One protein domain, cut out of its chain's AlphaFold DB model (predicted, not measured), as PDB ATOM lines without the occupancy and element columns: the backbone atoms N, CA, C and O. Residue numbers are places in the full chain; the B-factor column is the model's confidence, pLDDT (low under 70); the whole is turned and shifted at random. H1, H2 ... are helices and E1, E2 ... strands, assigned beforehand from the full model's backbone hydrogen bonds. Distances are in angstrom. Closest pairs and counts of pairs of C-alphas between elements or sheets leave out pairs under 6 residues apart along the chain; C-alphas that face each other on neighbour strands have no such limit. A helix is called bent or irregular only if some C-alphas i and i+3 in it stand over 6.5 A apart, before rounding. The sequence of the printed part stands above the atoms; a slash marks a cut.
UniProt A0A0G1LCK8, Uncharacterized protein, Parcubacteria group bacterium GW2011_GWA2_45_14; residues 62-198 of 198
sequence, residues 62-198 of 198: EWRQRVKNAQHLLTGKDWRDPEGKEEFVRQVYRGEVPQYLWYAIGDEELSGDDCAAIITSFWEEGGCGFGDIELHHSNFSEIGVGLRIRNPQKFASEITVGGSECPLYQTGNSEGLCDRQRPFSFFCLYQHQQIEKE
ATOM      1  N   GLU A  62      34.471 100.238 141.984       86.12
ATOM      2  CA  GLU A  62      33.534  99.862 140.932       86.12
ATOM      3  C   GLU A  62      32.095 100.220 141.323       86.12
ATOM      4  O   GLU A  62      31.400 100.878 140.552       86.12
ATOM      5  N   TRP A  63      31.677  99.876 142.546       84.56
ATOM      6  CA  TRP A  63      30.365 100.242 143.085       84.56
ATOM      7  C   TRP A  63      30.105 101.750 143.010       84.56
ATOM      8  O   TRP A  63      29.104 102.186 142.441       84.56
ATOM      9  N   ARG A  64      31.037 102.563 143.527       85.25
ATOM     10  CA  ARG A  64      30.926 104.030 143.484       85.25
ATOM     11  C   ARG A  64      30.816 104.551 142.058       85.25
ATOM     12  O   ARG A  64      30.050 105.477 141.812       85.25
ATOM     13  N   GLN A  65      31.566 103.967 141.126       89.56
ATOM     14  CA  GLN A  65      31.512 104.376 139.730       89.56
ATOM     15  C   GLN A  65      30.163 104.035 139.091       89.56
ATOM     16  O   GLN A  65      29.631 104.860 138.353       89.56
ATOM     17  N   ARG A  66      29.582 102.866 139.395       89.38
ATOM     18  CA  ARG A  66      28.236 102.497 138.920       89.38
ATOM     19  C   ARG A  66      27.182 103.474 139.431       89.38
ATOM     20  O   ARG A  66      26.422 103.998 138.626       89.38
ATOM     21  N   VAL A  67      27.195 103.766 140.733       89.38
ATOM     22  CA  VAL A  67      26.290 104.748 141.350       89.38
ATOM     23  C   VAL A  67      26.437 106.114 140.680       89.38
ATOM     24  O   VAL A  67      25.451 106.670 140.212       89.38
ATOM     25  N   LYS A  68      27.671 106.619 140.545       90.00
ATOM     26  CA  LYS A  68      27.943 107.909 139.893       90.00
ATOM     27  C   LYS A  68      27.434 107.951 138.450       90.00
ATOM     28  O   LYS A  68      26.891 108.960 138.017       90.00
ATOM     29  N   ASN A  69      27.614 106.867 137.699       93.12
ATOM     30  CA  ASN A  69      27.170 106.796 136.310       93.12
ATOM     31  C   ASN A  69      25.643 106.750 136.183       93.12
ATOM     32  O   ASN A  69      25.131 107.231 135.182       93.12
ATOM     33  N   ALA A  70      24.933 106.186 137.162       93.12
ATOM     34  CA  ALA A  70      23.475 106.054 137.151       93.12
ATOM     35  C   ALA A  70      22.746 107.229 137.823       93.12
ATOM     36  O   ALA A  70      21.546 107.374 137.645       93.12
ATOM     37  N   GLN A  71      23.452 108.077 138.576       89.81
ATOM     38  CA  GLN A  71      22.875 109.161 139.383       89.81
ATOM     39  C   GLN A  71      21.913 110.072 138.607       89.81
ATOM     40  O   GLN A  71      20.859 110.424 139.118       89.81
ATOM     41  N   HIS A  72      22.244 110.395 137.355       91.62
ATOM     42  CA  HIS A  72      21.422 111.228 136.473       91.62
ATOM     43  C   HIS A  72      20.019 110.663 136.179       91.62
ATOM     44  O   HIS A  72      19.195 111.375 135.615       91.62
ATOM     45  N   LEU A  73      19.766 109.394 136.510       94.62
ATOM     46  CA  LEU A  73      18.459 108.762 136.367       94.62
ATOM     47  C   LEU A  73      17.499 109.126 137.498       94.62
ATOM     48  O   LEU A  73      16.305 108.970 137.313       94.62
ATOM     49  N   LEU A  74      17.984 109.603 138.646       93.00
ATOM     50  CA  LEU A  74      17.136 110.028 139.761       93.00
ATOM     51  C   LEU A  74      16.582 111.433 139.474       93.00
ATOM     52  O   LEU A  74      17.147 112.428 139.918       93.00
ATOM     53  N   THR A  75      15.516 111.515 138.675       90.56
ATOM     54  CA  THR A  75      14.945 112.784 138.181       90.56
ATOM     55  C   THR A  75      13.902 113.404 139.107       90.56
ATOM     56  O   THR A  75      13.528 114.561 138.908       90.56
ATOM     57  N   GLY A  76      13.451 112.656 140.117       88.50
ATOM     58  CA  GLY A  76      12.470 113.113 141.093       88.50
ATOM     59  C   GLY A  76      12.905 114.351 141.883       88.50
ATOM     60  O   GLY A  76      14.090 114.655 142.032       88.50
ATOM     61  N   LYS A  77      11.927 115.087 142.424       87.75
ATOM     62  CA  LYS A  77      12.179 116.350 143.151       87.75
ATOM     63  C   LYS A  77      12.966 116.148 144.443       87.75
ATOM     64  O   LYS A  77      13.708 117.033 144.879       87.75
ATOM     65  N   ASP A  78      12.741 115.016 145.096       89.06
ATOM     66  CA  ASP A  78      13.428 114.626 146.313       89.06
ATOM     67  C   ASP A  78      13.558 113.107 146.436       89.06
ATOM     68  O   ASP A  78      13.130 112.352 145.569       89.06
ATOM     69  N   TRP A  79      14.188 112.647 147.518       89.31
ATOM     70  CA  TRP A  79      14.400 111.224 147.759       89.31
ATOM     71  C   TRP A  79      13.096 110.428 147.913       89.31
ATOM     72  O   TRP A  79      13.139 109.201 147.796       89.31
ATOM     73  N   ARG A  80      11.959 111.071 148.217       91.81
ATOM     74  CA  ARG A  80      10.659 110.400 148.353       91.81
ATOM     75  C   ARG A  80      10.080 110.091 146.983       91.81
ATOM     76  O   ARG A  80       9.578 108.990 146.794       91.81
ATOM     77  N   ASP A  81      10.255 111.005 146.038       92.94
ATOM     78  CA  ASP A  81       9.782 110.882 144.663       92.94
ATOM     79  C   ASP A  81      10.235 109.553 144.012       92.94
ATOM     80  O   ASP A  81      11.428 109.224 144.051       92.94
ATOM     81  N   PRO A  82       9.316 108.728 143.477       93.38
ATOM     82  CA  PRO A  82       9.665 107.455 142.854       93.38
ATOM     83  C   PRO A  82      10.349 107.606 141.488       93.38
ATOM     84  O   PRO A  82      10.941 106.634 141.009       93.38
ATOM     85  N   GLU A  83      10.279 108.785 140.860       95.25
ATOM     86  CA  GLU A  83      10.702 108.986 139.475       95.25
ATOM     87  C   GLU A  83      12.176 108.598 139.250       95.25
ATOM     88  O   GLU A  83      13.101 109.112 139.885       95.25
ATOM     89  N   GLY A  84      12.385 107.634 138.345       94.06
ATOM     90  CA  GLY A  84      13.705 107.165 137.928       94.06
ATOM     91  C   GLY A  84      14.432 106.230 138.905       94.06
ATOM     92  O   GLY A  84      15.532 105.752 138.603       94.06
ATOM     93  N   LYS A  85      13.835 105.903 140.064       94.81
ATOM     94  CA  LYS A  85      14.415 104.940 141.022       94.81
ATOM     95  C   LYS A  85      14.559 103.541 140.427       94.81
ATOM     96  O   LYS A  85      15.556 102.872 140.699       94.81
ATOM     97  N   GLU A  86      13.587 103.095 139.635       95.44
ATOM     98  CA  GLU A  86      13.624 101.772 139.009       95.44
ATOM     99  C   GLU A  86      14.762 101.670 137.990       95.44
ATOM    100  O   GLU A  86      15.580 100.752 138.065       95.44
ATOM    101  N   GLU A  87      14.891 102.646 137.089       96.06
ATOM    102  CA  GLU A  87      15.985 102.705 136.123       96.06
ATOM    103  C   GLU A  87      17.344 102.796 136.816       96.06
ATOM    104  O   GLU A  87      18.277 102.087 136.421       96.06
ATOM    105  N   PHE A  88      17.449 103.624 137.860       94.81
ATOM    106  CA  PHE A  88      18.651 103.746 138.678       94.81
ATOM    107  C   PHE A  88      19.050 102.396 139.279       94.81
ATOM    108  O   PHE A  88      20.185 101.945 139.094       94.81
ATOM    109  N   VAL A  89      18.122 101.715 139.959       93.69
ATOM    110  CA  VAL A  89      18.373 100.406 140.576       93.69
ATOM    111  C   VAL A  89      18.748  99.385 139.508       93.69
ATOM    112  O   VAL A  89      19.784  98.727 139.614       93.69
ATOM    113  N   ARG A  90      17.991  99.317 138.414       94.31
ATOM    114  CA  ARG A  90      18.286  98.419 137.299       94.31
ATOM    115  C   ARG A  90      19.696  98.645 136.746       94.31
ATOM    116  O   ARG A  90      20.394  97.675 136.458       94.31
ATOM    117  N   GLN A  91      20.163  99.889 136.624       93.19
ATOM    118  CA  GLN A  91      21.515 100.168 136.131       93.19
ATOM    119  C   GLN A  91      22.601  99.824 137.165       93.19
ATOM    120  O   GLN A  91      23.597  99.179 136.821       93.19
ATOM    121  N   VAL A  92      22.426 100.226 138.426       91.56
ATOM    122  CA  VAL A  92      23.416 100.013 139.498       91.56
ATOM    123  C   VAL A  92      23.610  98.524 139.801       91.56
ATOM    124  O   VAL A  92      24.748  98.058 139.956       91.56
ATOM    125  N   TYR A  93      22.509  97.774 139.815       90.81
ATOM    126  CA  TYR A  93      22.460  96.350 140.139       90.81
ATOM    127  C   TYR A  93      22.421  95.448 138.895       90.81
ATOM    128  O   TYR A  93      22.181  94.253 139.006       90.81
ATOM    129  N   ARG A  94      22.722  95.985 137.702       90.00
ATOM    130  CA  ARG A  94      22.852  95.218 136.442       90.00
ATOM    131  C   ARG A  94      21.611  94.388 136.080       90.00
ATOM    132  O   ARG A  94      21.729  93.309 135.508       90.00
ATOM    133  N   GLY A  95      20.433  94.911 136.387       90.25
ATOM    134  CA  GLY A  95      19.152  94.254 136.145       90.25
ATOM    135  C   GLY A  95      18.702  93.306 137.252       90.25
ATOM    136  O   GLY A  95      17.581  92.817 137.177       90.25
ATOM    137  N   GLU A  96      19.526  93.063 138.272       91.75
ATOM    138  CA  GLU A  96      19.141  92.259 139.429       91.75
ATOM    139  C   GLU A  96      18.371  93.099 140.456       91.75
ATOM    140  O   GLU A  96      18.626  94.296 140.629       91.75
ATOM    141  N   VAL A  97      17.444  92.457 141.171       93.06
ATOM    142  CA  VAL A  97      16.764  93.077 142.310       93.06
ATOM    143  C   VAL A  97      17.728  93.107 143.504       93.06
ATOM    144  O   VAL A  97      18.344  92.081 143.814       93.06
ATOM    145  N   PRO A  98      17.877  94.251 144.196       93.00
ATOM    146  CA  PRO A  98      18.700  94.324 145.392       93.00
ATOM    147  C   PRO A  98      18.211  93.363 146.474       93.00
ATOM    148  O   PRO A  98      17.012  93.228 146.707       93.00
ATOM    149  N   GLN A  99      19.136  92.756 147.210       92.50
ATOM    150  CA  GLN A  99      18.780  91.855 148.306       92.50
ATOM    151  C   GLN A  99      18.165  92.570 149.503       92.50
ATOM    152  O   GLN A  99      17.567  91.917 150.349       92.50
ATOM    153  N   TYR A 100      18.352  93.878 149.628       93.06
ATOM    154  CA  TYR A 100      17.748  94.683 150.675       93.06
ATOM    155  C   TYR A 100      17.103  95.913 150.068       93.06
ATOM    156  O   TYR A 100      17.781  96.722 149.428       93.06
ATOM    157  N   LEU A 101      15.818  96.079 150.351       95.75
ATOM    158  CA  LEU A 101      15.050  97.281 150.067       95.75
ATOM    159  C   LEU A 101      14.551  97.845 151.399       95.75
ATOM    160  O   LEU A 101      14.060  97.101 152.247       95.75
ATOM    161  N   TRP A 102      14.735  99.145 151.605       95.62
ATOM    162  CA  TRP A 102      14.373  99.840 152.835       95.62
ATOM    163  C   TRP A 102      13.375 100.955 152.540       95.62
ATOM    164  O   TRP A 102      13.698 101.901 151.814       95.62
ATOM    165  N   TYR A 103      12.195 100.854 153.143       95.88
ATOM    166  CA  TYR A 103      11.078 101.780 152.963       95.88
ATOM    167  C   TYR A 103      10.869 102.625 154.211       95.88
ATOM    168  O   TYR A 103      10.979 102.123 155.331       95.88
ATOM    169  N   ALA A 104      10.601 103.915 154.021       95.06
ATOM    170  CA  ALA A 104      10.350 104.854 155.103       95.06
ATOM    171  C   ALA A 104       8.871 104.782 155.487       95.06
ATOM    172  O   ALA A 104       8.044 105.412 154.833       95.06
ATOM    173  N   ILE A 105       8.550 103.983 156.507       93.81
ATOM    174  CA  ILE A 105       7.161 103.784 156.944       93.81
ATOM    175  C   ILE A 105       6.752 104.727 158.084       93.81
ATOM    176  O   ILE A 105       5.571 104.845 158.377       93.81
ATOM    177  N   GLY A 106       7.705 105.425 158.715       88.06
ATOM    178  CA  GLY A 106       7.395 106.382 159.778       88.06
ATOM    179  C   GLY A 106       6.994 105.687 161.074       88.06
ATOM    180  O   GLY A 106       7.695 104.786 161.508       88.06
ATOM    181  N   ASP A 107       5.898 106.116 161.695       80.44
ATOM    182  CA  ASP A 107       5.387 105.549 162.954       80.44
ATOM    183  C   ASP A 107       4.169 104.625 162.734       80.44
ATOM    184  O   ASP A 107       3.443 104.314 163.675       80.44
ATOM    185  N   GLU A 108       3.926 104.199 161.491       75.75
ATOM    186  CA  GLU A 108       2.778 103.362 161.129       75.75
ATOM    187  C   GLU A 108       2.909 101.935 161.696       75.75
ATOM    188  O   GLU A 108       3.954 101.283 161.581       75.75
ATOM    189  N   GLU A 109       1.823 101.418 162.277       81.25
ATOM    190  CA  GLU A 109       1.735 100.017 162.693       81.25
ATOM    191  C   GLU A 109       1.359  99.132 161.499       81.25
ATOM    192  O   GLU A 109       0.352  99.359 160.831       81.25
ATOM    193  N   LEU A 110       2.142  98.078 161.246       86.31
ATOM    194  CA  LEU A 110       1.830  97.112 160.193       86.31
ATOM    195  C   LEU A 110       0.656  96.220 160.599       86.31
ATOM    196  O   LEU A 110       0.782  95.382 161.499       86.31
ATOM    197  N   SER A 111      -0.463  96.342 159.888       89.19
ATOM    198  CA  SER A 111      -1.569  95.398 160.019       89.19
ATOM    199  C   SER A 111      -1.263  94.067 159.315       89.19
ATOM    200  O   SER A 111      -0.335  93.942 158.508       89.19
ATOM    201  N   GLY A 112      -2.071  93.042 159.605       89.50
ATOM    202  CA  GLY A 112      -1.991  91.761 158.895       89.50
ATOM    203  C   GLY A 112      -2.262  91.893 157.392       89.50
ATOM    204  O   GLY A 112      -1.613  91.212 156.597       89.50
ATOM    205  N   ASP A 113      -3.156  92.807 157.008       91.94
ATOM    206  CA  ASP A 113      -3.492  93.073 155.608       91.94
ATOM    207  C   ASP A 113      -2.344  93.795 154.890       91.94
ATOM    208  O   ASP A 113      -1.996  93.415 153.770       91.94
ATOM    209  N   ASP A 114      -1.680  94.751 155.556       92.06
ATOM    210  CA  ASP A 114      -0.473  95.400 155.021       92.06
ATOM    211  C   ASP A 114       0.630  94.368 154.775       92.06
ATOM    212  O   ASP A 114       1.249  94.341 153.713       92.06
ATOM    213  N   CYS A 115       0.849  93.461 155.734       91.38
ATOM    214  CA  CYS A 115       1.849  92.403 155.598       91.38
ATOM    215  C   CYS A 115       1.542  91.488 154.407       91.38
ATOM    216  O   CYS A 115       2.443  91.163 153.634       91.38
ATOM    217  N   ALA A 116       0.279  91.088 154.232       91.38
ATOM    218  CA  ALA A 116      -0.135  90.269 153.097       91.38
ATOM    219  C   ALA A 116       0.081  91.002 151.762       91.38
ATOM    220  O   ALA A 116       0.658  90.425 150.836       91.38
ATOM    221  N   ALA A 117      -0.304  92.279 151.680       92.50
ATOM    222  CA  ALA A 117      -0.102  93.103 150.491       92.50
ATOM    223  C   ALA A 117       1.391  93.241 150.150       92.50
ATOM    224  O   ALA A 117       1.796  92.980 149.014       92.50
ATOM    225  N   ILE A 118       2.231  93.553 151.141       94.69
ATOM    226  CA  ILE A 118       3.691  93.630 150.994       94.69
ATOM    227  C   ILE A 118       4.250  92.305 150.467       94.69
ATOM    228  O   ILE A 118       5.011  92.307 149.500       94.69
ATOM    229  N   ILE A 119       3.848  91.165 151.041       94.31
ATOM    230  CA  ILE A 119       4.330  89.850 150.598       94.31
ATOM    231  C   ILE A 119       4.026  89.632 149.110       94.31
ATOM    232  O   ILE A 119       4.917  89.267 148.343       94.31
ATOM    233  N   THR A 120       2.796  89.916 148.677       93.44
ATOM    234  CA  THR A 120       2.394  89.724 147.272       93.44
ATOM    235  C   THR A 120       3.111  90.661 146.292       93.44
ATOM    236  O   THR A 120       3.307  90.308 145.123       93.44
ATOM    237  N   SER A 121       3.552  91.829 146.766       94.25
ATOM    238  CA  SER A 121       4.290  92.809 145.962       94.25
ATOM    239  C   SER A 121       5.725  92.377 145.670       94.25
ATOM    240  O   SER A 121       6.249  92.704 144.606       94.25
ATOM    241  N   PHE A 122       6.360  91.617 146.567       96.81
ATOM    242  CA  PHE A 122       7.790  91.293 146.465       96.81
ATOM    243  C   PHE A 122       8.102  89.838 146.131       96.81
ATOM    244  O   PHE A 122       9.170  89.582 145.568       96.81
ATOM    245  N   TRP A 123       7.200  88.904 146.434       96.75
ATOM    246  CA  TRP A 123       7.414  87.474 146.213       96.75
ATOM    247  C   TRP A 123       6.239  86.826 145.484       96.75
ATOM    248  O   TRP A 123       5.092  87.267 145.557       96.75
ATOM    249  N   GLU A 124       6.536  85.755 144.759       93.00
ATOM    250  CA  GLU A 124       5.548  84.773 144.325       93.00
ATOM    251  C   GLU A 124       5.064  83.929 145.518       93.00
ATOM    252  O   GLU A 124       5.638  83.967 146.613       93.00
ATOM    253  N   GLU A 125       3.984  83.171 145.322       88.31
ATOM    254  CA  GLU A 125       3.385  82.346 146.373       88.31
ATOM    255  C   GLU A 125       4.424  81.402 147.008       88.31
ATOM    256  O   GLU A 125       5.124  80.660 146.323       88.31
ATOM    257  N   GLY A 126       4.546  81.458 148.339       82.31
ATOM    258  CA  GLY A 126       5.520  80.666 149.098       82.31
ATOM    259  C   GLY A 126       6.973  81.160 149.028       82.31
ATOM    260  O   GLY A 126       7.848  80.510 149.597       82.31
ATOM    261  N   GLY A 127       7.248  82.291 148.367       86.56
ATOM    262  CA  GLY A 127       8.599  82.846 148.233       86.56
ATOM    263  C   GLY A 127       9.103  83.639 149.446       86.56
ATOM    264  O   GLY A 127      10.312  83.798 149.592       86.56
ATOM    265  N   CYS A 128       8.208  84.118 150.316       91.69
ATOM    266  CA  CYS A 128       8.572  84.872 151.519       91.69
ATOM    267  C   CYS A 128       8.888  83.930 152.691       91.69
ATOM    268  O   CYS A 128       8.056  83.110 153.083       91.69
ATOM    269  N   GLY A 129      10.073  84.080 153.283       88.50
ATOM    270  CA  GLY A 129      10.521  83.350 154.462       88.50
ATOM    271  C   GLY A 129      10.416  84.149 155.763       88.50
ATOM    272  O   GLY A 129      10.129  85.347 155.800       88.50
ATOM    273  N   PHE A 130      10.676  83.466 156.880       85.31
ATOM    274  CA  PHE A 130      10.787  84.115 158.185       85.31
ATOM    275  C   PHE A 130      12.013  85.043 158.230       85.31
ATOM    276  O   PHE A 130      13.125  84.623 157.913       85.31
ATOM    277  N   GLY A 131      11.817  86.284 158.684       87.12
ATOM    278  CA  GLY A 131      12.874  87.301 158.762       87.12
ATOM    279  C   GLY A 131      13.155  88.035 157.445       87.12
ATOM    280  O   GLY A 131      14.102  88.823 157.378       87.12
ATOM    281  N   ASP A 132      12.348  87.804 156.403       92.38
ATOM    282  CA  ASP A 132      12.460  88.564 155.153       92.38
ATOM    283  C   ASP A 132      11.805  89.950 155.235       92.38
ATOM    284  O   ASP A 132      12.154  90.847 154.469       92.38
ATOM    285  N   ILE A 133      10.922  90.148 156.214       93.38
ATOM    286  CA  ILE A 133      10.308  91.432 156.552       93.38
ATOM    287  C   ILE A 133      10.710  91.781 157.985       93.38
ATOM    288  O   ILE A 133      10.453  91.011 158.911       93.38
ATOM    289  N   GLU A 134      11.357  92.928 158.179       92.06
ATOM    290  CA  GLU A 134      11.790  93.388 159.502       92.06
ATOM    291  C   GLU A 134      11.600  94.895 159.675       92.06
ATOM    292  O   GLU A 134      11.889  95.676 158.771       92.06
ATOM    293  N   LEU A 135      11.201  95.309 160.876       91.56
ATOM    294  CA  LEU A 135      11.141  96.711 161.277       91.56
ATOM    295  C   LEU A 135      12.407  97.112 162.025       91.56
ATOM    296  O   LEU A 135      12.855  96.401 162.926       91.56
ATOM    297  N   HIS A 136      12.966  98.270 161.677       90.50
ATOM    298  CA  HIS A 136      14.109  98.848 162.382       90.50
ATOM    299  C   HIS A 136      13.907 100.341 162.588       90.50
ATOM    300  O   HIS A 136      13.450 101.039 161.686       90.50
ATOM    301  N   HIS A 137      14.343 100.858 163.733       88.75
ATOM    302  CA  HIS A 137      14.520 102.300 163.869       88.75
ATOM    303  C   HIS A 137      15.609 102.775 162.906       88.75
ATOM    304  O   HIS A 137      16.716 102.230 162.875       88.75
ATOM    305  N   SER A 138      15.279 103.784 162.108       84.94
ATOM    306  CA  SER A 138      16.220 104.397 161.186       84.94
ATOM    307  C   SER A 138      17.234 105.245 161.946       84.94
ATOM    308  O   SER A 138      16.920 105.893 162.943       84.94
ATOM    309  N   ASN A 139      18.459 105.308 161.426       81.44
ATOM    310  CA  ASN A 139      19.461 106.262 161.905       81.44
ATOM    311  C   ASN A 139      19.156 107.704 161.454       81.44
ATOM    312  O   ASN A 139      19.840 108.635 161.874       81.44
ATOM    313  N   PHE A 140      18.161 107.890 160.581       82.50
ATOM    314  CA  PHE A 140      17.706 109.188 160.100       82.50
ATOM    315  C   PHE A 140      16.407 109.560 160.810       82.50
ATOM    316  O   PHE A 140      15.382 108.910 160.612       82.50
ATOM    317  N   SER A 141      16.437 110.629 161.608       83.00
ATOM    318  CA  SER A 141      15.281 111.067 162.400       83.00
ATOM    319  C   SER A 141      14.050 111.384 161.551       83.00
ATOM    320  O   SER A 141      12.937 111.162 162.002       83.00
ATOM    321  N   GLU A 142      14.238 111.865 160.318       84.69
ATOM    322  CA  GLU A 142      13.145 112.157 159.376       84.69
ATOM    323  C   GLU A 142      12.425 110.894 158.870       84.69
ATOM    324  O   GLU A 142      11.299 110.980 158.395       84.69
ATOM    325  N   ILE A 143      13.066 109.725 158.961       86.75
ATOM    326  CA  ILE A 143      12.490 108.452 158.510       86.75
ATOM    327  C   ILE A 143      11.711 107.760 159.636       86.75
ATOM    328  O   ILE A 143      10.747 107.059 159.347       86.75
ATOM    329  N   GLY A 144      12.107 107.934 160.901       88.56
ATOM    330  CA  GLY A 144      11.474 107.238 162.028       88.56
ATOM    331  C   GLY A 144      11.753 105.733 161.978       88.56
ATOM    332  O   GLY A 144      12.881 105.307 162.252       88.56
ATOM    333  N   VAL A 145      10.758 104.921 161.610       91.31
ATOM    334  CA  VAL A 145      10.904 103.473 161.394       91.31
ATOM    335  C   VAL A 145      11.070 103.157 159.907       91.31
ATOM    336  O   VAL A 145      10.381 103.675 159.027       91.31
ATOM    337  N   GLY A 146      12.027 102.274 159.623       93.56
ATOM    338  CA  GLY A 146      12.240 101.681 158.315       93.56
ATOM    339  C   GLY A 146      11.737 100.242 158.260       93.56
ATOM    340  O   GLY A 146      12.073  99.433 159.127       93.56
ATOM    341  N   LEU A 147      11.010  99.908 157.197       95.06
ATOM    342  CA  LEU A 147      10.700  98.529 156.837       95.06
ATOM    343  C   LEU A 147      11.793  97.984 155.924       95.06
ATOM    344  O   LEU A 147      12.030  98.523 154.842       95.06
ATOM    345  N   ARG A 148      12.440  96.899 156.342       94.56
ATOM    346  CA  ARG A 148      13.399  96.160 155.529       94.56
ATOM    347  C   ARG A 148      12.725  94.965 154.876       94.56
ATOM    348  O   ARG A 148      12.215  94.089 155.568       94.56
ATOM    349  N   ILE A 149      12.847  94.903 153.560       95.75
ATOM    350  CA  ILE A 149      12.509  93.762 152.718       95.75
ATOM    351  C   ILE A 149      13.814  93.089 152.299       95.75
ATOM    352  O   ILE A 149      14.718  93.751 151.780       95.75
ATOM    353  N   ARG A 150      13.942  91.788 152.556       93.50
ATOM    354  CA  ARG A 150      15.151  91.003 152.299       93.50
ATOM    355  C   ARG A 150      14.904  89.923 151.250       93.50
ATOM    356  O   ARG A 150      13.928  89.201 151.318       93.50
ATOM    357  N   ASN A 151      15.842  89.775 150.319       92.56
ATOM    358  CA  ASN A 151      15.777  88.859 149.179       92.56
ATOM    359  C   ASN A 151      14.447  88.929 148.393       92.56
ATOM    360  O   ASN A 151      13.850  87.882 148.124       92.56
ATOM    361  N   PRO A 152      13.954  90.128 148.027       95.50
ATOM    362  CA  PRO A 152      12.765  90.229 147.193       95.50
ATOM    363  C   PRO A 152      13.027  89.687 145.779       95.50
ATOM    364  O   PRO A 152      14.144  89.760 145.265       95.50
ATOM    365  N   GLN A 153      11.983  89.167 145.133       95.62
ATOM    366  CA  GLN A 153      12.023  88.733 143.728       95.62
ATOM    367  C   GLN A 153      11.639  89.860 142.762       95.62
ATOM    368  O   GLN A 153      11.984  89.812 141.582       95.62
ATOM    369  N   LYS A 154      10.921  90.870 143.260       96.12
ATOM    370  CA  LYS A 154      10.448  92.033 142.503       96.12
ATOM    371  C   LYS A 154      10.972  93.318 143.130       96.12
ATOM    372  O   LYS A 154      11.254  93.366 144.324       96.12
ATOM    373  N   PHE A 155      11.098  94.363 142.326       96.00
ATOM    374  CA  PHE A 155      11.454  95.694 142.802       96.00
ATOM    375  C   PHE A 155      10.203  96.571 142.904       96.00
ATOM    376  O   PHE A 155       9.335  96.499 142.038       96.00
ATOM    377  N   ALA A 156      10.147  97.417 143.931       96.00
ATOM    378  CA  ALA A 156       9.158  98.482 144.047       96.00
ATOM    379  C   ALA A 156       9.843  99.754 144.568       96.00
ATOM    380  O   ALA A 156      10.574  99.709 145.561       96.00
ATOM    381  N   SER A 157       9.625 100.887 143.901       95.31
ATOM    382  CA  SER A 157      10.139 102.203 144.316       95.31
ATOM    383  C   SER A 157       9.420 102.761 145.551       95.31
ATOM    384  O   SER A 157       9.975 103.606 146.258       95.31
ATOM    385  N   GLU A 158       8.222 102.257 145.829       95.88
ATOM    386  CA  GLU A 158       7.349 102.621 146.941       95.88
ATOM    387  C   GLU A 158       6.438 101.444 147.309       95.88
ATOM    388  O   GLU A 158       6.265 100.508 146.526       95.88
ATOM    389  N   ILE A 159       5.884 101.480 148.518       95.62
ATOM    390  CA  ILE A 159       4.878 100.526 149.003       95.62
ATOM    391  C   ILE A 159       3.748 101.284 149.690       95.62
ATOM    392  O   ILE A 159       3.940 102.421 150.107       95.62
ATOM    393  N   THR A 160       2.598 100.645 149.875       93.19
ATOM    394  CA  THR A 160       1.500 101.206 150.672       93.19
ATOM    395  C   THR A 160       1.430 100.519 152.033       93.19
ATOM    396  O   THR A 160       1.417  99.291 152.090       93.19
ATOM    397  N   VAL A 161       1.367 101.304 153.111       91.75
ATOM    398  CA  VAL A 161       1.150 100.838 154.492       91.75
ATOM    399  C   VAL A 161       0.107 101.734 155.145       91.75
ATOM    400  O   VAL A 161       0.254 102.953 155.117       91.75
ATOM    401  N   GLY A 162      -0.973 101.166 155.686       86.88
ATOM    402  CA  GLY A 162      -2.017 101.957 156.356       86.88
ATOM    403  C   GLY A 162      -2.710 102.981 155.441       86.88
ATOM    404  O   GLY A 162      -3.293 103.953 155.914       86.88
ATOM    405  N   GLY A 163      -2.634 102.790 154.118       86.38
ATOM    406  CA  GLY A 163      -3.110 103.746 153.110       86.38
ATOM    407  C   GLY A 163      -2.127 104.873 152.762       86.38
ATOM    408  O   GLY A 163      -2.420 105.661 151.865       86.38
ATOM    409  N   SER A 164      -0.968 104.930 153.417       90.44
ATOM    410  CA  SER A 164       0.112 105.879 153.141       90.44
ATOM    411  C   SER A 164       1.135 105.283 152.169       90.44
ATOM    412  O   SER A 164       1.512 104.118 152.289       90.44
ATOM    413  N   GLU A 165       1.612 106.082 151.213       93.12
ATOM    414  CA  GLU A 165       2.721 105.712 150.324       93.12
ATOM    415  C   GLU A 165       4.062 105.892 151.049       93.12
ATOM    416  O   GLU A 165       4.436 106.989 151.473       93.12
ATOM    417  N   CYS A 166       4.795 104.795 151.194       94.69
ATOM    418  CA  CYS A 166       6.068 104.721 151.889       94.69
ATOM    419  C   CYS A 166       7.204 104.569 150.866       94.69
ATOM    420  O   CYS A 166       7.348 103.508 150.244       94.69
ATOM    421  N   PRO A 167       8.048 105.596 150.682       95.50
ATOM    422  CA  PRO A 167       9.069 105.589 149.646       95.50
ATOM    423  C   PRO A 167      10.283 104.734 150.021       95.50
ATOM    424  O   PRO A 167      10.726 104.694 151.175       95.50
ATOM    425  N   LEU A 168      10.890 104.109 149.011       96.12
ATOM    426  CA  LEU A 168      12.210 103.496 149.122       96.12
ATOM    427  C   LEU A 168      13.265 104.580 149.383       96.12
ATOM    428  O   LEU A 168      13.403 105.513 148.587       96.12
ATOM    429  N   TYR A 169      14.045 104.434 150.455       93.12
ATOM    430  CA  TYR A 169      15.116 105.375 150.815       93.12
ATOM    431  C   TYR A 169      16.511 104.749 150.814       93.12
ATOM    432  O   TYR A 169      17.516 105.468 150.803       93.12
ATOM    433  N   GLN A 170      16.605 103.419 150.827       92.69
ATOM    434  CA  GLN A 170      17.885 102.726 150.800       92.69
ATOM    435  C   GLN A 170      17.777 101.362 150.118       92.69
ATOM    436  O   GLN A 170      16.802 100.631 150.271       92.69
ATOM    437  N   THR A 171      18.818 101.013 149.368       92.56
ATOM    438  CA  THR A 171      18.981  99.703 148.726       92.56
ATOM    439  C   THR A 171      20.334  99.113 149.085       92.56
ATOM    440  O   THR A 171      21.267  99.853 149.415       92.56
ATOM    441  N   GLY A 172      20.471  97.793 149.020       88.69
ATOM    442  CA  GLY A 172      21.792  97.184 149.046       88.69
ATOM    443  C   GLY A 172      21.814  95.690 148.797       88.69
ATOM    444  O   GLY A 172      20.787  95.024 148.857       88.69
ATOM    445  N   ASN A 173      23.017  95.164 148.580       83.56
ATOM    446  CA  ASN A 173      23.267  93.727 148.533       83.56
ATOM    447  C   ASN A 173      24.135  93.299 149.719       83.56
ATOM    448  O   ASN A 173      25.167  93.914 149.998       83.56
ATOM    449  N   SER A 174      23.760  92.201 150.386       67.88
ATOM    450  CA  SER A 174      24.758  91.377 151.067       67.88
ATOM    451  C   SER A 174      25.333  90.439 150.026       67.88
ATOM    452  O   SER A 174      24.778  89.389 149.719       67.88
ATOM    453  N   GLU A 175      26.488  90.764 149.468       54.00
ATOM    454  CA  GLU A 175      27.253  89.663 148.897       54.00
ATOM    455  C   GLU A 175      27.550  88.697 150.042       54.00
ATOM    456  O   GLU A 175      28.302  89.026 150.962       54.00
ATOM    457  N   GLY A 176      26.825  87.574 150.044       37.59
ATOM    458  CA  GLY A 176      26.786  86.642 151.148       37.59
ATOM    459  C   GLY A 176      28.195  86.268 151.565       37.59
ATOM    460  O   GLY A 176      29.069  86.093 150.718       37.59
ATOM    461  N   LEU A 177      28.398  86.190 152.875       38.66
ATOM    462  CA  LEU A 177      29.183  85.165 153.548       38.66
ATOM    463  C   LEU A 177      29.191  85.483 155.043       38.66
ATOM    464  O   LEU A 177      29.466  86.596 155.493       38.66
ATOM    465  N   CYS A 178      28.904  84.448 155.812       34.44
ATOM    466  CA  CYS A 178      29.497  84.217 157.114       34.44
ATOM    467  C   CYS A 178      30.977  84.664 157.050       34.44
ATOM    468  O   CYS A 178      31.692  84.182 156.181       34.44
ATOM    469  N   ASP A 179      31.402  85.590 157.918       36.34
ATOM    470  CA  ASP A 179      32.745  86.214 157.993       36.34
ATOM    471  C   ASP A 179      32.924  87.604 157.334       36.34
ATOM    472  O   ASP A 179      33.636  87.783 156.354       36.34
ATOM    473  N   ARG A 180      32.322  88.628 157.962       37.03
ATOM    474  CA  ARG A 180      32.879  89.965 158.328       37.03
ATOM    475  C   ARG A 180      33.842  90.746 157.394       37.03
ATOM    476  O   ARG A 180      34.446  91.704 157.874       37.03
ATOM    477  N   GLN A 181      34.010  90.444 156.107       39.97
ATOM    478  CA  GLN A 181      35.054  91.092 155.286       39.97
ATOM    479  C   GLN A 181      34.675  91.348 153.815       39.97
ATOM    480  O   GLN A 181      35.464  91.069 152.917       39.97
ATOM    481  N   ARG A 182      33.507  91.938 153.527       51.00
ATOM    482  CA  ARG A 182      33.206  92.461 152.178       51.00
ATOM    483  C   ARG A 182      32.596  93.860 152.211       51.00
ATOM    484  O   ARG A 182      32.002  94.246 153.217       51.00
ATOM    485  N   PRO A 183      32.786  94.662 151.148       46.06
ATOM    486  CA  PRO A 183      32.202  95.982 151.076       46.06
ATOM    487  C   PRO A 183      30.706  95.861 150.850       46.06
ATOM    488  O   PRO A 183      30.263  95.432 149.795       46.06
ATOM    489  N   PHE A 184      29.936  96.264 151.849       55.28
ATOM    490  CA  PHE A 184      28.508  96.433 151.688       55.28
ATOM    491  C   PHE A 184      28.229  97.471 150.592       55.28
ATOM    492  O   PHE A 184      28.618  98.637 150.716       55.28
ATOM    493  N   SER A 185      27.575  97.044 149.518       63.91
ATOM    494  CA  SER A 185      27.065  97.897 148.449       63.91
ATOM    495  C   SER A 185      25.695  98.424 148.862       63.91
ATOM    496  O   SER A 185      24.674  98.003 148.338       63.91
ATOM    497  N   PHE A 186      25.676  99.311 149.860       68.62
ATOM    498  CA  PHE A 186      24.480 100.082 150.190       68.62
ATOM    499  C   PHE A 186      24.494 101.404 149.428       68.62
ATOM    500  O   PHE A 186      25.537 102.055 149.299       68.62
ATOM    501  N   PHE A 187      23.324 101.811 148.955       74.81
ATOM    502  CA  PHE A 187      23.072 103.159 148.474       74.81
ATOM    503  C   PHE A 187      21.884 103.740 149.232       74.81
ATOM    504  O   PHE A 187      20.800 103.157 149.242       74.81
ATOM    505  N   CYS A 188      22.109 104.878 149.885       80.00
ATOM    506  CA  CYS A 188      21.089 105.613 150.616       80.00
ATOM    507  C   CYS A 188      20.682 106.838 149.791       80.00
ATOM    508  O   CYS A 188      21.449 107.795 149.681       80.00
ATOM    509  N   LEU A 189      19.478 106.787 149.216       79.81
ATOM    510  CA  LEU A 189      18.882 107.874 148.434       79.81
ATOM    511  C   LEU A 189      18.746 109.141 149.290       79.81
ATOM    512  O   LEU A 189      19.063 110.235 148.833       79.81
ATOM    513  N   TYR A 190      18.369 108.974 150.563       69.00
ATOM    514  CA  TYR A 190      18.247 110.072 151.522       69.00
ATOM    515  C   TYR A 190      19.559 110.850 151.701       69.00
ATOM    516  O   TYR A 190      19.602 112.062 151.506       69.00
ATOM    517  N   GLN A 191      20.651 110.151 152.033       75.31
ATOM    518  CA  GLN A 191      21.960 110.784 152.231       75.31
ATOM    519  C   GLN A 191      22.476 111.446 150.957       75.31
ATOM    520  O   GLN A 191      23.137 112.478 151.028       75.31
ATOM    521  N   HIS A 192      22.185 110.850 149.803       68.25
ATOM    522  CA  HIS A 192      22.619 111.389 148.531       68.25
ATOM    523  C   HIS A 192      22.048 112.789 148.275       68.25
ATOM    524  O   HIS A 192      22.811 113.700 147.966       68.25
ATOM    525  N   GLN A 193      20.745 112.982 148.496       65.19
ATOM    526  CA  GLN A 193      20.116 114.286 148.290       65.19
ATOM    527  C   GLN A 193      20.627 115.353 149.270       65.19
ATOM    528  O   GLN A 193      20.733 116.520 148.902       65.19
ATOM    529  N   GLN A 194      20.945 114.983 150.516       62.44
ATOM    530  CA  GLN A 194      21.480 115.949 151.485       62.44
ATOM    531  C   GLN A 194      22.830 116.520 151.026       62.44
ATOM    532  O   GLN A 194      23.061 117.712 151.180       62.44
ATOM    533  N   ILE A 195      23.674 115.702 150.384       62.81
ATOM    534  CA  ILE A 195      24.970 116.139 149.839       62.81
ATOM    535  C   ILE A 195      24.799 117.109 148.658       62.81
ATOM    536  O   ILE A 195      25.635 117.981 148.474       62.81
ATOM    537  N   GLU A 196      23.742 116.985 147.851       58.94
ATOM    538  CA  GLU A 196      23.510 117.889 146.710       58.94
ATOM    539  C   GLU A 196      22.962 119.270 147.109       58.94
ATOM    540  O   GLU A 196      22.957 120.187 146.289       58.94
ATOM    541  N   LYS A 197      22.477 119.426 148.347       57.50
ATOM    542  CA  LYS A 197      21.960 120.703 148.868       57.50
ATOM    543  C   LYS A 197      23.030 121.566 149.550       57.50
ATOM    544  O   LYS A 197      22.732 122.723 149.854       57.50
ATOM    545  N   GLU A 198      24.219 121.017 149.800       49.34
ATOM    546  CA  GLU A 198      25.395 121.700 150.375       49.34
ATOM    547  C   GLU A 198      26.337 122.235 149.287       49.34
ATOM    548  O   GLU A 198      26.842 123.369 149.466       49.34
TER     549      GLU A 198
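This is residues 62 to 198 of the 198 residues of an uncharacterized protein of Parcubacteria group bacterium GW2011_GWA2_45_14 (UniProt A0A0G1LCK8). A strongly twisted antiparallel sheet of six strands is built about the long strand E5, which runs through the middle: E1, E3 and E2 follow one another on one side of it, E6 pairs near its last residues and E4 near its first. The helical hairpin of H1 and H2 packs near the E6 end of the sheet, H3 packs on E4 at the other end, and H4 follows E6 beside E5, while a loop near residue 178 reaches out from the body. The printed part has 137 residues, with four named helices and six named strands in the order H1 H2 E1 H3 E2 E3 E4 E5 E6 H4, and its class is mixed, helices and strands. E4, E5 and E6 form a meander, each strand the antiparallel neighbour of the one before. The whole is compact, with a radius of gyration of the C-alphas of 14.7 A and spans of 40 by 35 by 26 A.

Begin at H1, residues 62 to 73, and go on to H2, residues 85 to 92: they touch and form a hairpin, at a shallow tilt of 31 degrees, opposite ways, and their closest C-alphas are those of Arg 66 and Val 92, 5.5 A apart. Each only grazes the sheet. Next look at E1, residues 100 to 106; E3, residues 145 to 150, lies on one side of it and E5, residues 164 to 173, on the other side. N 103 and O 147 of E1 and E3 are 2.9 A apart, and N 100 and O 172 of E1 and E5 are 2.8 A apart, both within hydrogen-bond range. H3, residues 112 to 122, is on the sheet but over none of its strands; its closest C-alphas with E4, residues 158 to 161, are those of Asp 114 and Val 161, 5.7 A. E2, residues 133 to 137, forms a hairpin with E3, with N 134 and O 148 at 3.0 A. E5 has three neighbours, and its pairing is staggered: residues 164 to 167 pair with E4, 168 to 172 with E1, and 170 to 173 with E6, residues 185 to 188. Look for N 159 and O 166 at 3.0 A between E4 and E5, and N 171 and O 187 at 2.9 A between E5 and E6. H4, residues 189 to 196, only grazes the sheet; the closest C-alphas of it and E5 are those of Leu 189 and Tyr 169, 5.1 A. H1 and H4 are apart, as are H3 and H4. Every O i to N i+4 pair of H2, H3 and H4 is within hydrogen-bond range; in H1 it is 6 of 8.

Find C-alpha 62 at (33.534, 99.862, 140.932); from there H1 runs 18.1 A to C-alpha 73, and it is irregular, with C-alphas 69 and 72 standing 7.3 A apart. H2 measures 10.4 A, E1 18.1 A, H3 15.8 A, E2 13.8 A, E3 16.0 A and E4 9.9 A. E5 starts at C-alpha 164, (0.112, 105.879, 153.141), and runs 26.6 A. E6 is 10.0 A long and H4 11.2 A, ending at C-alpha 196, (23.510, 117.889, 146.710).

The two C-alphas farthest apart are those of Gly 126 and Glu 198, 45.6 A. The printed part has no cut, and residue 198 is the chain's last. The links from H1 to H2 and from E5 to E6 are long, with 11 residues each. The mean pLDDT of the printed part is 85.0; it is under 70 at residues 174 to 186, 190 and 192 to 198.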